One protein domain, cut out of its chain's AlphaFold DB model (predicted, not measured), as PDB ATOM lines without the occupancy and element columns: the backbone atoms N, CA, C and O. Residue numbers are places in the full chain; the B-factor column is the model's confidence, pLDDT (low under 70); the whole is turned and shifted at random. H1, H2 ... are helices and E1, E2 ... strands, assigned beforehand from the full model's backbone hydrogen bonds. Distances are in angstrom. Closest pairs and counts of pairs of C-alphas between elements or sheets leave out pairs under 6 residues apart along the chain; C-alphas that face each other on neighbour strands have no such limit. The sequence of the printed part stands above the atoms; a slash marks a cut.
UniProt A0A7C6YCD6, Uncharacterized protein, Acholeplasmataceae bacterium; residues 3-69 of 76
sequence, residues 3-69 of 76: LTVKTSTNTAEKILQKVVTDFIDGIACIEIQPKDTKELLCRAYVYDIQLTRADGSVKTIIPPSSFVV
ATOM      1  N   LEU A   3     201.134 282.325 170.333       97.94
ATOM      2  CA  LEU A   3     201.352 281.579 169.097       97.94
ATOM      3  C   LEU A   3     200.003 281.004 168.681       97.94
ATOM      4  O   LEU A   3     199.366 280.314 169.479       97.94
ATOM      5  N   THR A   4     199.567 281.283 167.458       98.19
ATOM      6  CA  THR A   4     198.300 280.767 166.924       98.19
ATOM      7  C   THR A   4     198.568 280.014 165.637       98.19
ATOM      8  O   THR A   4     199.184 280.564 164.734       98.19
ATOM      9  N   VAL A   5     198.081 278.777 165.532       98.12
ATOM     10  CA  VAL A   5     198.160 277.948 164.321       98.12
ATOM     11  C   VAL A   5     196.763 277.772 163.735       98.12
ATOM     12  O   VAL A   5     195.798 277.502 164.455       98.12
ATOM     13  N   LYS A   6     196.657 277.910 162.416       98.25
ATOM     14  CA  LYS A   6     195.420 277.801 161.636       98.25
ATOM     15  C   LYS A   6     195.650 277.023 160.347       98.25
ATOM     16  O   LYS A   6     196.774 276.916 159.863       98.25
ATOM     17  N   THR A   7     194.578 276.530 159.733       97.44
ATOM     18  CA  THR A   7     194.658 275.900 158.402       97.44
ATOM     19  C   THR A   7     194.979 276.901 157.287       97.44
ATOM     20  O   THR A   7     195.596 276.524 156.295       97.44
ATOM     21  N   SER A   8     194.587 278.170 157.442       96.00
ATOM     22  CA  SER A   8     194.934 279.284 156.550       96.00
ATOM     23  C   SER A   8     194.797 280.629 157.276       96.00
ATOM     24  O   SER A   8     194.214 280.699 158.356       96.00
ATOM     25  N   THR A   9     195.277 281.722 156.677       94.25
ATOM     26  CA  THR A   9     195.102 283.086 157.217       94.25
ATOM     27  C   THR A   9     193.652 283.572 157.201       94.25
ATOM     28  O   THR A   9     193.319 284.509 157.917       94.25
ATOM     29  N   ASN A  10     192.791 282.937 156.401       94.06
ATOM     30  CA  ASN A  10     191.429 283.401 156.133       94.06
ATOM     31  C   ASN A  10     190.379 282.748 157.044       94.06
ATOM     32  O   ASN A  10     189.202 283.084 156.956       94.06
ATOM     33  N   THR A  11     190.784 281.811 157.907       95.06
ATOM     34  CA  THR A  11     189.882 281.185 158.884       95.06
ATOM     35  C   THR A  11     189.984 281.848 160.258       95.06
ATOM     36  O   THR A  11     191.053 282.286 160.700       95.06
ATOM     37  N   ALA A  12     188.856 281.919 160.964       93.81
ATOM     38  CA  ALA A  12     188.815 282.323 162.367       93.81
ATOM     39  C   ALA A  12     189.200 281.171 163.311       93.81
ATOM     40  O   ALA A  12     189.718 281.427 164.399       93.81
ATOM     41  N   GLU A  13     188.981 279.926 162.882       96.56
ATOM     42  CA  GLU A  13     189.233 278.726 163.672       96.56
ATOM     43  C   GLU A  13     190.721 278.591 164.009       96.56
ATOM     44  O   GLU A  13     191.591 278.692 163.140       96.56
ATOM     45  N   LYS A  14     191.006 278.378 165.293       96.69
ATOM     46  CA  LYS A  14     192.355 278.152 165.807       96.69
ATOM     47  C   LYS A  14     192.519 276.658 166.030       96.69
ATOM     48  O   LYS A  14     191.795 276.079 166.828       96.69
ATOM     49  N   ILE A  15     193.485 276.072 165.341       96.62
ATOM     50  CA  ILE A  15     193.800 274.647 165.448       96.62
ATOM     51  C   ILE A  15     194.681 274.383 166.671       96.62
ATOM     52  O   ILE A  15     194.539 273.369 167.342       96.62
ATOM     53  N   LEU A  16     195.571 275.324 166.987       96.81
ATOM     54  CA  LEU A  16     196.384 275.311 168.195       96.81
ATOM     55  C   LEU A  16     196.630 276.751 168.643       96.81
ATOM     56  O   LEU A  16     196.850 277.641 167.817       96.81
ATOM     57  N   GLN A  17     196.598 276.991 169.954       97.50
ATOM     58  CA  GLN A  17     197.003 278.267 170.532       97.50
ATOM     59  C   GLN A  17     197.832 278.037 171.795       97.50
ATOM     60  O   GLN A  17     197.386 277.367 172.724       97.50
ATOM     61  N   LYS A  18     199.028 278.627 171.844       97.75
ATOM     62  CA  LYS A  18     199.867 278.675 173.049       97.75
ATOM     63  C   LYS A  18     199.899 280.101 173.567       97.75
ATOM     64  O   LYS A  18     200.107 281.042 172.799       97.75
ATOM     65  N   VAL A  19     199.696 280.250 174.870       97.00
ATOM     66  CA  VAL A  19     199.756 281.534 175.569       97.00
ATOM     67  C   VAL A  19     200.979 281.517 176.471       97.00
ATOM     68  O   VAL A  19     201.114 280.626 177.301       97.00
ATOM     69  N   VAL A  20     201.862 282.495 176.292       96.06
ATOM     70  CA  VAL A  20     203.028 282.708 177.154       96.06
ATOM     71  C   VAL A  20     202.862 284.036 177.871       96.06
ATOM     72  O   VAL A  20     202.787 285.092 177.230       96.06
ATOM     73  N   THR A  21     202.761 283.969 179.192       94.31
ATOM     74  CA  THR A  21     202.666 285.123 180.095       94.31
ATOM     75  C   THR A  21     203.979 285.406 180.806       94.31
ATOM     76  O   THR A  21     204.240 286.560 181.128       94.31
ATOM     77  N   ASP A  22     204.811 284.382 180.984       93.88
ATOM     78  CA  ASP A  22     206.074 284.468 181.706       93.88
ATOM     79  C   ASP A  22     207.249 284.644 180.744       93.88
ATOM     80  O   ASP A  22     207.367 283.951 179.731       93.88
ATOM     81  N   PHE A  23     208.121 285.594 181.074       94.38
ATOM     82  CA  PHE A  23     209.315 285.926 180.308       94.38
ATOM     83  C   PHE A  23     210.507 285.890 181.258       94.38
ATOM     84  O   PHE A  23     210.516 286.605 182.260       94.38
ATOM     85  N   ILE A  24     211.510 285.079 180.939       94.94
ATOM     86  CA  ILE A  24     212.751 284.983 181.715       94.94
ATOM     87  C   ILE A  24     213.814 285.730 180.922       94.94
ATOM     88  O   ILE A  24     214.062 285.394 179.768       94.94
ATOM     89  N   ASP A  25     214.370 286.796 181.496       94.75
ATOM     90  CA  ASP A  25     215.361 287.664 180.841       94.75
ATOM     91  C   ASP A  25     214.905 288.197 179.467       94.75
ATOM     92  O   ASP A  25     215.672 288.311 178.514       94.75
ATOM     93  N   GLY A  26     213.608 288.508 179.353       91.25
ATOM     94  CA  GLY A  26     212.996 288.978 178.105       91.25
ATOM     95  C   GLY A  26     212.774 287.884 177.054       91.25
ATOM     96  O   GLY A  26     212.297 288.184 175.958       91.25
ATOM     97  N   ILE A  27     213.068 286.625 177.377       93.44
ATOM     98  CA  ILE A  27     212.871 285.467 176.509       93.44
ATOM     99  C   ILE A  27     211.539 284.807 176.851       93.44
ATOM    100  O   ILE A  27     211.255 284.488 178.006       93.44
ATOM    101  N   ALA A  28     210.732 284.558 175.823       94.00
ATOM    102  CA  ALA A  28     209.555 283.714 175.930       94.00
ATOM    103  C   ALA A  28     209.834 282.340 175.320       94.00
ATOM    104  O   ALA A  28     210.164 282.234 174.138       94.00
ATOM    105  N   CYS A  29     209.647 281.291 176.117       95.25
ATOM    106  CA  CYS A  29     209.723 279.915 175.647       95.25
ATOM    107  C   CYS A  29     208.323 279.427 175.259       95.25
ATOM    108  O   CYS A  29     207.401 279.467 176.073       95.25
ATOM    109  N   ILE A  30     208.151 278.974 174.015       95.44
ATOM    110  CA  ILE A  30     206.915 278.335 173.552       95.44
ATOM    111  C   ILE A  30     207.212 276.856 173.329       95.44
ATOM    112  O   ILE A  30     207.755 276.469 172.297       95.44
ATOM    113  N   GLU A  31     206.857 276.029 174.303       95.31
ATOM    114  CA  GLU A  31     207.020 274.582 174.199       95.31
ATOM    115  C   GLU A  31     205.876 273.969 173.375       95.31
ATOM    116  O   GLU A  31     204.701 274.175 173.692       95.31
ATOM    117  N   ILE A  32     206.218 273.202 172.337       94.19
ATOM    118  CA  ILE A  32     205.276 272.369 171.578       94.19
ATOM    119  C   ILE A  32     205.486 270.922 172.018       94.19
ATOM    120  O   ILE A  32     206.505 270.310 171.703       94.19
ATOM    121  N   GLN A  33     204.534 270.390 172.776       94.12
ATOM    122  CA  GLN A  33     204.581 269.027 173.300       94.12
ATOM    123  C   GLN A  33     203.920 268.052 172.318       94.12
ATOM    124  O   GLN A  33     203.021 268.462 171.584       94.12
ATOM    125  N   PRO A  34     204.248 266.746 172.344       91.94
ATOM    126  CA  PRO A  34     203.615 265.765 171.458       91.94
ATOM    127  C   PRO A  34     202.079 265.803 171.487       91.94
ATOM    128  O   PRO A  34     201.436 265.731 170.445       91.94
ATOM    129  N   LYS A  35     201.471 266.008 172.665       93.38
ATOM    130  CA  LYS A  35     200.008 266.148 172.817       93.38
ATOM    131  C   LYS A  35     199.417 267.348 172.067       93.38
ATOM    132  O   LYS A  35     198.251 267.298 171.703       93.38
ATOM    133  N   ASP A  36     200.204 268.401 171.844       94.56
ATOM    134  CA  ASP A  36     199.751 269.621 171.179       94.56
ATOM    135  C   ASP A  36     199.549 269.374 169.671       94.56
ATOM    136  O   ASP A  36     198.716 270.022 169.041       94.56
ATOM    137  N   THR A  37     200.284 268.422 169.083       93.81
ATOM    138  CA  THR A  37     200.212 268.095 167.649       93.81
ATOM    139  C   THR A  37     199.648 266.707 167.353       93.81
ATOM    140  O   THR A  37     199.443 266.388 166.187       93.81
ATOM    141  N   LYS A  38     199.383 265.881 168.376       91.44
ATOM    142  CA  LYS A  38     198.974 264.471 168.225       91.44
ATOM    143  C   LYS A  38     197.704 264.279 167.393       91.44
ATOM    144  O   LYS A  38     197.581 263.282 166.691       91.44
ATOM    145  N   GLU A  39     196.764 265.214 167.479       92.25
ATOM    146  CA  GLU A  39     195.490 265.162 166.744       92.25
ATOM    147  C   GLU A  39     195.548 265.908 165.399       92.25
ATOM    148  O   GLU A  39     194.558 265.973 164.669       92.25
ATOM    149  N   LEU A  40     196.705 266.480 165.047       93.69
ATOM    150  CA  LEU A  40     196.874 267.228 163.809       93.69
ATOM    151  C   LEU A  40     197.238 266.301 162.654       93.69
ATOM    152  O   LEU A  40     198.084 265.415 162.761       93.69
ATOM    153  N   LEU A  41     196.630 266.565 161.501       94.50
ATOM    154  CA  LEU A  41     197.001 265.899 160.262       94.50
ATOM    155  C   LEU A  41     198.420 266.306 159.854       94.50
ATOM    156  O   LEU A  41     198.825 267.459 159.997       94.50
ATOM    157  N   CYS A  42     199.149 265.369 159.254       94.25
ATOM    158  CA  CYS A  42     200.446 265.649 158.648       94.25
ATOM    159  C   CYS A  42     200.261 266.509 157.389       94.25
ATOM    160  O   CYS A  42     199.981 265.996 156.305       94.25
ATOM    161  N   ARG A  43     200.356 267.831 157.541       95.50
ATOM    162  CA  ARG A  43     200.205 268.821 156.467       95.50
ATOM    163  C   ARG A  43     200.831 270.162 156.854       95.50
ATOM    164  O   ARG A  43     201.264 270.375 157.986       95.50
ATOM    165  N   ALA A  44     200.830 271.089 155.898       96.88
ATOM    166  CA  ALA A  44     201.131 272.489 156.157       96.88
ATOM    167  C   ALA A  44     199.916 273.230 156.747       96.88
ATOM    168  O   ALA A  44     198.780 273.088 156.279       96.88
ATOM    169  N   TYR A  45     200.218 274.048 157.747       97.62
ATOM    170  CA  TYR A  45     199.381 275.029 158.424       97.62
ATOM    171  C   TYR A  45     200.073 276.397 158.359       97.62
ATOM    172  O   TYR A  45     201.197 276.531 157.859       97.62
ATOM    173  N   VAL A  46     199.417 277.418 158.900       98.06
ATOM    174  CA  VAL A  46     199.964 278.766 159.043       98.06
ATOM    175  C   VAL A  46     199.983 279.138 160.515       98.06
ATOM    176  O   VAL A  46     198.999 278.895 161.212       98.06
ATOM    177  N   TYR A  47     201.071 279.742 160.976       98.25
ATOM    178  CA  TYR A  47     201.151 280.318 162.312       98.25
ATOM    179  C   TYR A  47     201.573 281.782 162.287       98.25
ATOM    180  O   TYR A  47     202.254 282.225 161.363       98.25
ATOM    181  N   ASP A  48     201.189 282.515 163.323       98.12
ATOM    182  CA  ASP A  48     201.742 283.820 163.661       98.12
ATOM    183  C   ASP A  48     202.105 283.879 165.151       98.12
ATOM    184  O   ASP A  48     201.713 283.018 165.951       98.12
ATOM    185  N   ILE A  49     202.899 284.889 165.515       98.00
ATOM    186  CA  ILE A  49     203.167 285.219 166.916       98.00
ATOM    187  C   ILE A  49     202.804 286.671 167.170       98.00
ATOM    188  O   ILE A  49     203.332 287.578 166.523       98.00
ATOM    189  N   GLN A  50     201.946 286.898 168.159       97.81
ATOM    190  CA  GLN A  50     201.471 288.220 168.551       97.81
ATOM    191  C   GLN A  50     201.817 288.531 170.009       97.81
ATOM    192  O   GLN A  50     201.630 287.714 170.915       97.81
ATOM    193  N   LEU A  51     202.298 289.747 170.254       96.75
ATOM    194  CA  LEU A  51     202.486 290.304 171.586       96.75
ATOM    195  C   LEU A  51     201.376 291.317 171.866       96.75
ATOM    196  O   LEU A  51     201.319 292.364 171.221       96.75
ATOM    197  N   THR A  52     200.538 291.012 172.852       95.44
ATOM    198  CA  THR A  52     199.606 291.972 173.448       95.44
ATOM    199  C   THR A  52     200.297 292.641 174.627       95.44
ATOM    200  O   THR A  52     200.785 291.951 175.524       95.44
ATOM    201  N   ARG A  53     200.381 293.970 174.605       92.31
ATOM    202  CA  ARG A  53     200.949 294.777 175.693       92.31
ATOM    203  C   ARG A  53     199.875 295.153 176.711       92.31
ATOM    204  O   ARG A  53     198.683 295.036 176.443       92.31
ATOM    205  N   ALA A  54     200.312 295.641 177.871       91.44
ATOM    206  CA  ALA A  54     199.422 296.095 178.941       91.44
ATOM    207  C   ALA A  54     198.495 297.249 178.512       91.44
ATOM    208  O   ALA A  54     197.392 297.370 179.030       91.44
ATOM    209  N   ASP A  55     198.918 298.059 177.536       94.06
ATOM    210  CA  ASP A  55     198.121 299.144 176.946       94.06
ATOM    211  C   ASP A  55     197.060 298.659 175.936       94.06
ATOM    212  O   ASP A  55     196.376 299.468 175.314       94.06
ATOM    213  N   GLY A  56     196.930 297.343 175.742       93.62
ATOM    214  CA  GLY A  56     196.008 296.735 174.786       93.62
ATOM    215  C   GLY A  56     196.511 296.726 173.341       93.62
ATOM    216  O   GLY A  56     195.867 296.118 172.483       93.62
ATOM    217  N   SER A  57     197.665 297.331 173.041       96.19
ATOM    218  CA  SER A  57     198.242 297.277 171.699       96.19
ATOM    219  C   SER A  57     198.691 295.856 171.353       96.19
ATOM    220  O   SER A  57     199.314 295.153 172.155       96.19
ATOM    221  N   VAL A  58     198.403 295.442 170.119       96.94
ATOM    222  CA  VAL A  58     198.825 294.150 169.572       96.94
ATOM    223  C   VAL A  58     199.898 294.388 168.522       96.94
ATOM    224  O   VAL A  58     199.712 295.168 167.590       96.94
ATOM    225  N   LYS A  59     201.033 293.703 168.659       97.00
ATOM    226  CA  LYS A  59     202.093 293.682 167.648       97.00
ATOM    227  C   LYS A  59     202.332 292.255 167.181       97.00
ATOM    228  O   LYS A  59     202.691 291.400 167.988       97.00
ATOM    229  N   THR A  60     202.206 292.018 165.881       97.12
ATOM    230  CA  THR A  60     202.672 290.777 165.254       97.12
ATOM    231  C   THR A  60     204.201 290.784 165.222       97.12
ATOM    232  O   THR A  60     204.808 291.664 164.613       97.12
ATOM    233  N   ILE A  61     204.815 289.846 165.940       95.94
ATOM    234  CA  ILE A  61     206.270 289.671 166.043       95.94
ATOM    235  C   ILE A  61     206.765 288.756 164.926       95.94
ATOM    236  O   ILE A  61     207.762 289.067 164.280       95.94
ATOM    237  N   ILE A  62     206.037 287.665 164.673       97.00
ATOM    238  CA  ILE A  62     206.264 286.782 163.527       97.00
ATOM    239  C   ILE A  62     205.018 286.849 162.639       97.00
ATOM    240  O   ILE A  62     203.937 286.495 163.120       97.00
ATOM    241  N   PRO A  63     205.131 287.338 161.387       97.38
ATOM    242  CA  PRO A  63     204.014 287.367 160.450       97.38
ATOM    243  C   PRO A  63     203.600 285.944 160.046       97.38
ATOM    244  O   PRO A  63     204.367 285.004 160.272       97.38
ATOM    245  N   PRO A  64     202.423 285.775 159.414       97.31
ATOM    246  CA  PRO A  64     201.956 284.479 158.937       97.31
ATOM    247  C   PRO A  64     203.048 283.686 158.207       97.31
ATOM    248  O   PRO A  64     203.561 284.116 157.175       97.31
ATOM    249  N   SER A  65     203.409 282.541 158.776       97.69
ATOM    250  CA  SER A  65     204.523 281.689 158.354       97.69
ATOM    251  C   SER A  65     204.112 280.216 158.369       97.69
ATOM    252  O   SER A  65     203.116 279.843 158.989       97.69
ATOM    253  N   SER A  66     204.853 279.350 157.676       97.50
ATOM    254  CA  SER A  66     204.508 277.926 157.580       97.50
ATOM    255  C   SER A  66     204.737 277.179 158.895       97.50
ATOM    256  O   SER A  66     205.836 277.202 159.444       97.50
ATOM    257  N   PHE A  67     203.721 276.447 159.352       96.94
ATOM    258  CA  PHE A  67     203.826 275.450 160.419       96.94
ATOM    259  C   PHE A  67     203.568 274.076 159.805       96.94
ATOM    260  O   PHE A  67     202.465 273.810 159.337       96.94
ATOM    261  N   VAL A  68     204.579 273.212 159.731       96.06
ATOM    262  CA  VAL A  68     204.465 271.931 159.016       96.06
ATOM    263  C   VAL A  68     204.543 270.788 160.012       96.06
ATOM    264  O   VAL A  68     205.609 270.524 160.564       96.06
ATOM    265  N   VAL A  69     203.426 270.086 160.191       94.25
ATOM    266  CA  VAL A  69     203.407 268.810 160.910       94.25
ATOM    267  C   VAL A  69     203.828 267.735 159.919       94.25
ATOM    268  O   VAL A  69     203.173 267.529 158.894       94.25
TER     269      VAL A  69
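This is residues 3 to 69 of the 76 residues of an uncharacterized protein of Acholeplasmataceae bacterium (UniProt A0A7C6YCD6). A twisted sheet of four strands makes the body: the short hairpin of E1 and E2 sits beside the long hairpin of E3 and E4. A long loop, residues 20 to 33, leads away from E2, its residues 22 to 27 sticking out, to the one-turn helix H1 near the E2 edge. The 67 printed residues hold, along the chain, E1 E2 H1 E3 E4; the sheet's order is E2 - E1 - E3 - E4, all antiparallel. The class is mostly strand, with under half of the residues in named elements; the whole is only just compact, close to loose, with a radius of gyration of the C-alphas of 12.8 A and spans of 36 by 26 by 16 A.

Start at E1, residues 3 to 6, and its antiparallel neighbour E2, residues 16 to 19, where N 5 and O 16 are 2.8 A apart. H1, residues 34 to 37, is not on the sheet, but only just, with 4 pairs of C-alphas within 10 A; its closest C-alpha pair with E2 is Asp 36 and Leu 16, 7.3 A. It is too short for an O i to N i+4 pair; its one O i to N i+3 pair is within range. E3, residues 44 to 52, is antiparallel to E1, with N 6 and O 46 at 2.8 A. E2, H1 and E3 form a split strand-helix-strand unit, two strands running the same way with E1 between them, and a right-handed crossover. E4, residues 58 to 68, is antiparallel to E3, with N 45 and O 67 at 2.8 A, and is apart from E2.

Find C-alpha 3 at (201.352, 281.579, 169.097), where E1 begins. E3 runs 26.1 A from C-alpha 44. E4, 25.2 A, bends by 55 degrees at residue 61 and ends at C-alpha 68, (204.465, 271.931, 159.016).

The C-alphas of Cys 42 and Asp 55, the two farthest apart, are 38.2 A apart. The link E2 to H1 is long; E3 to E4 is tight. The printed part has no cut, and no printed residue is under 70 in pLDDT.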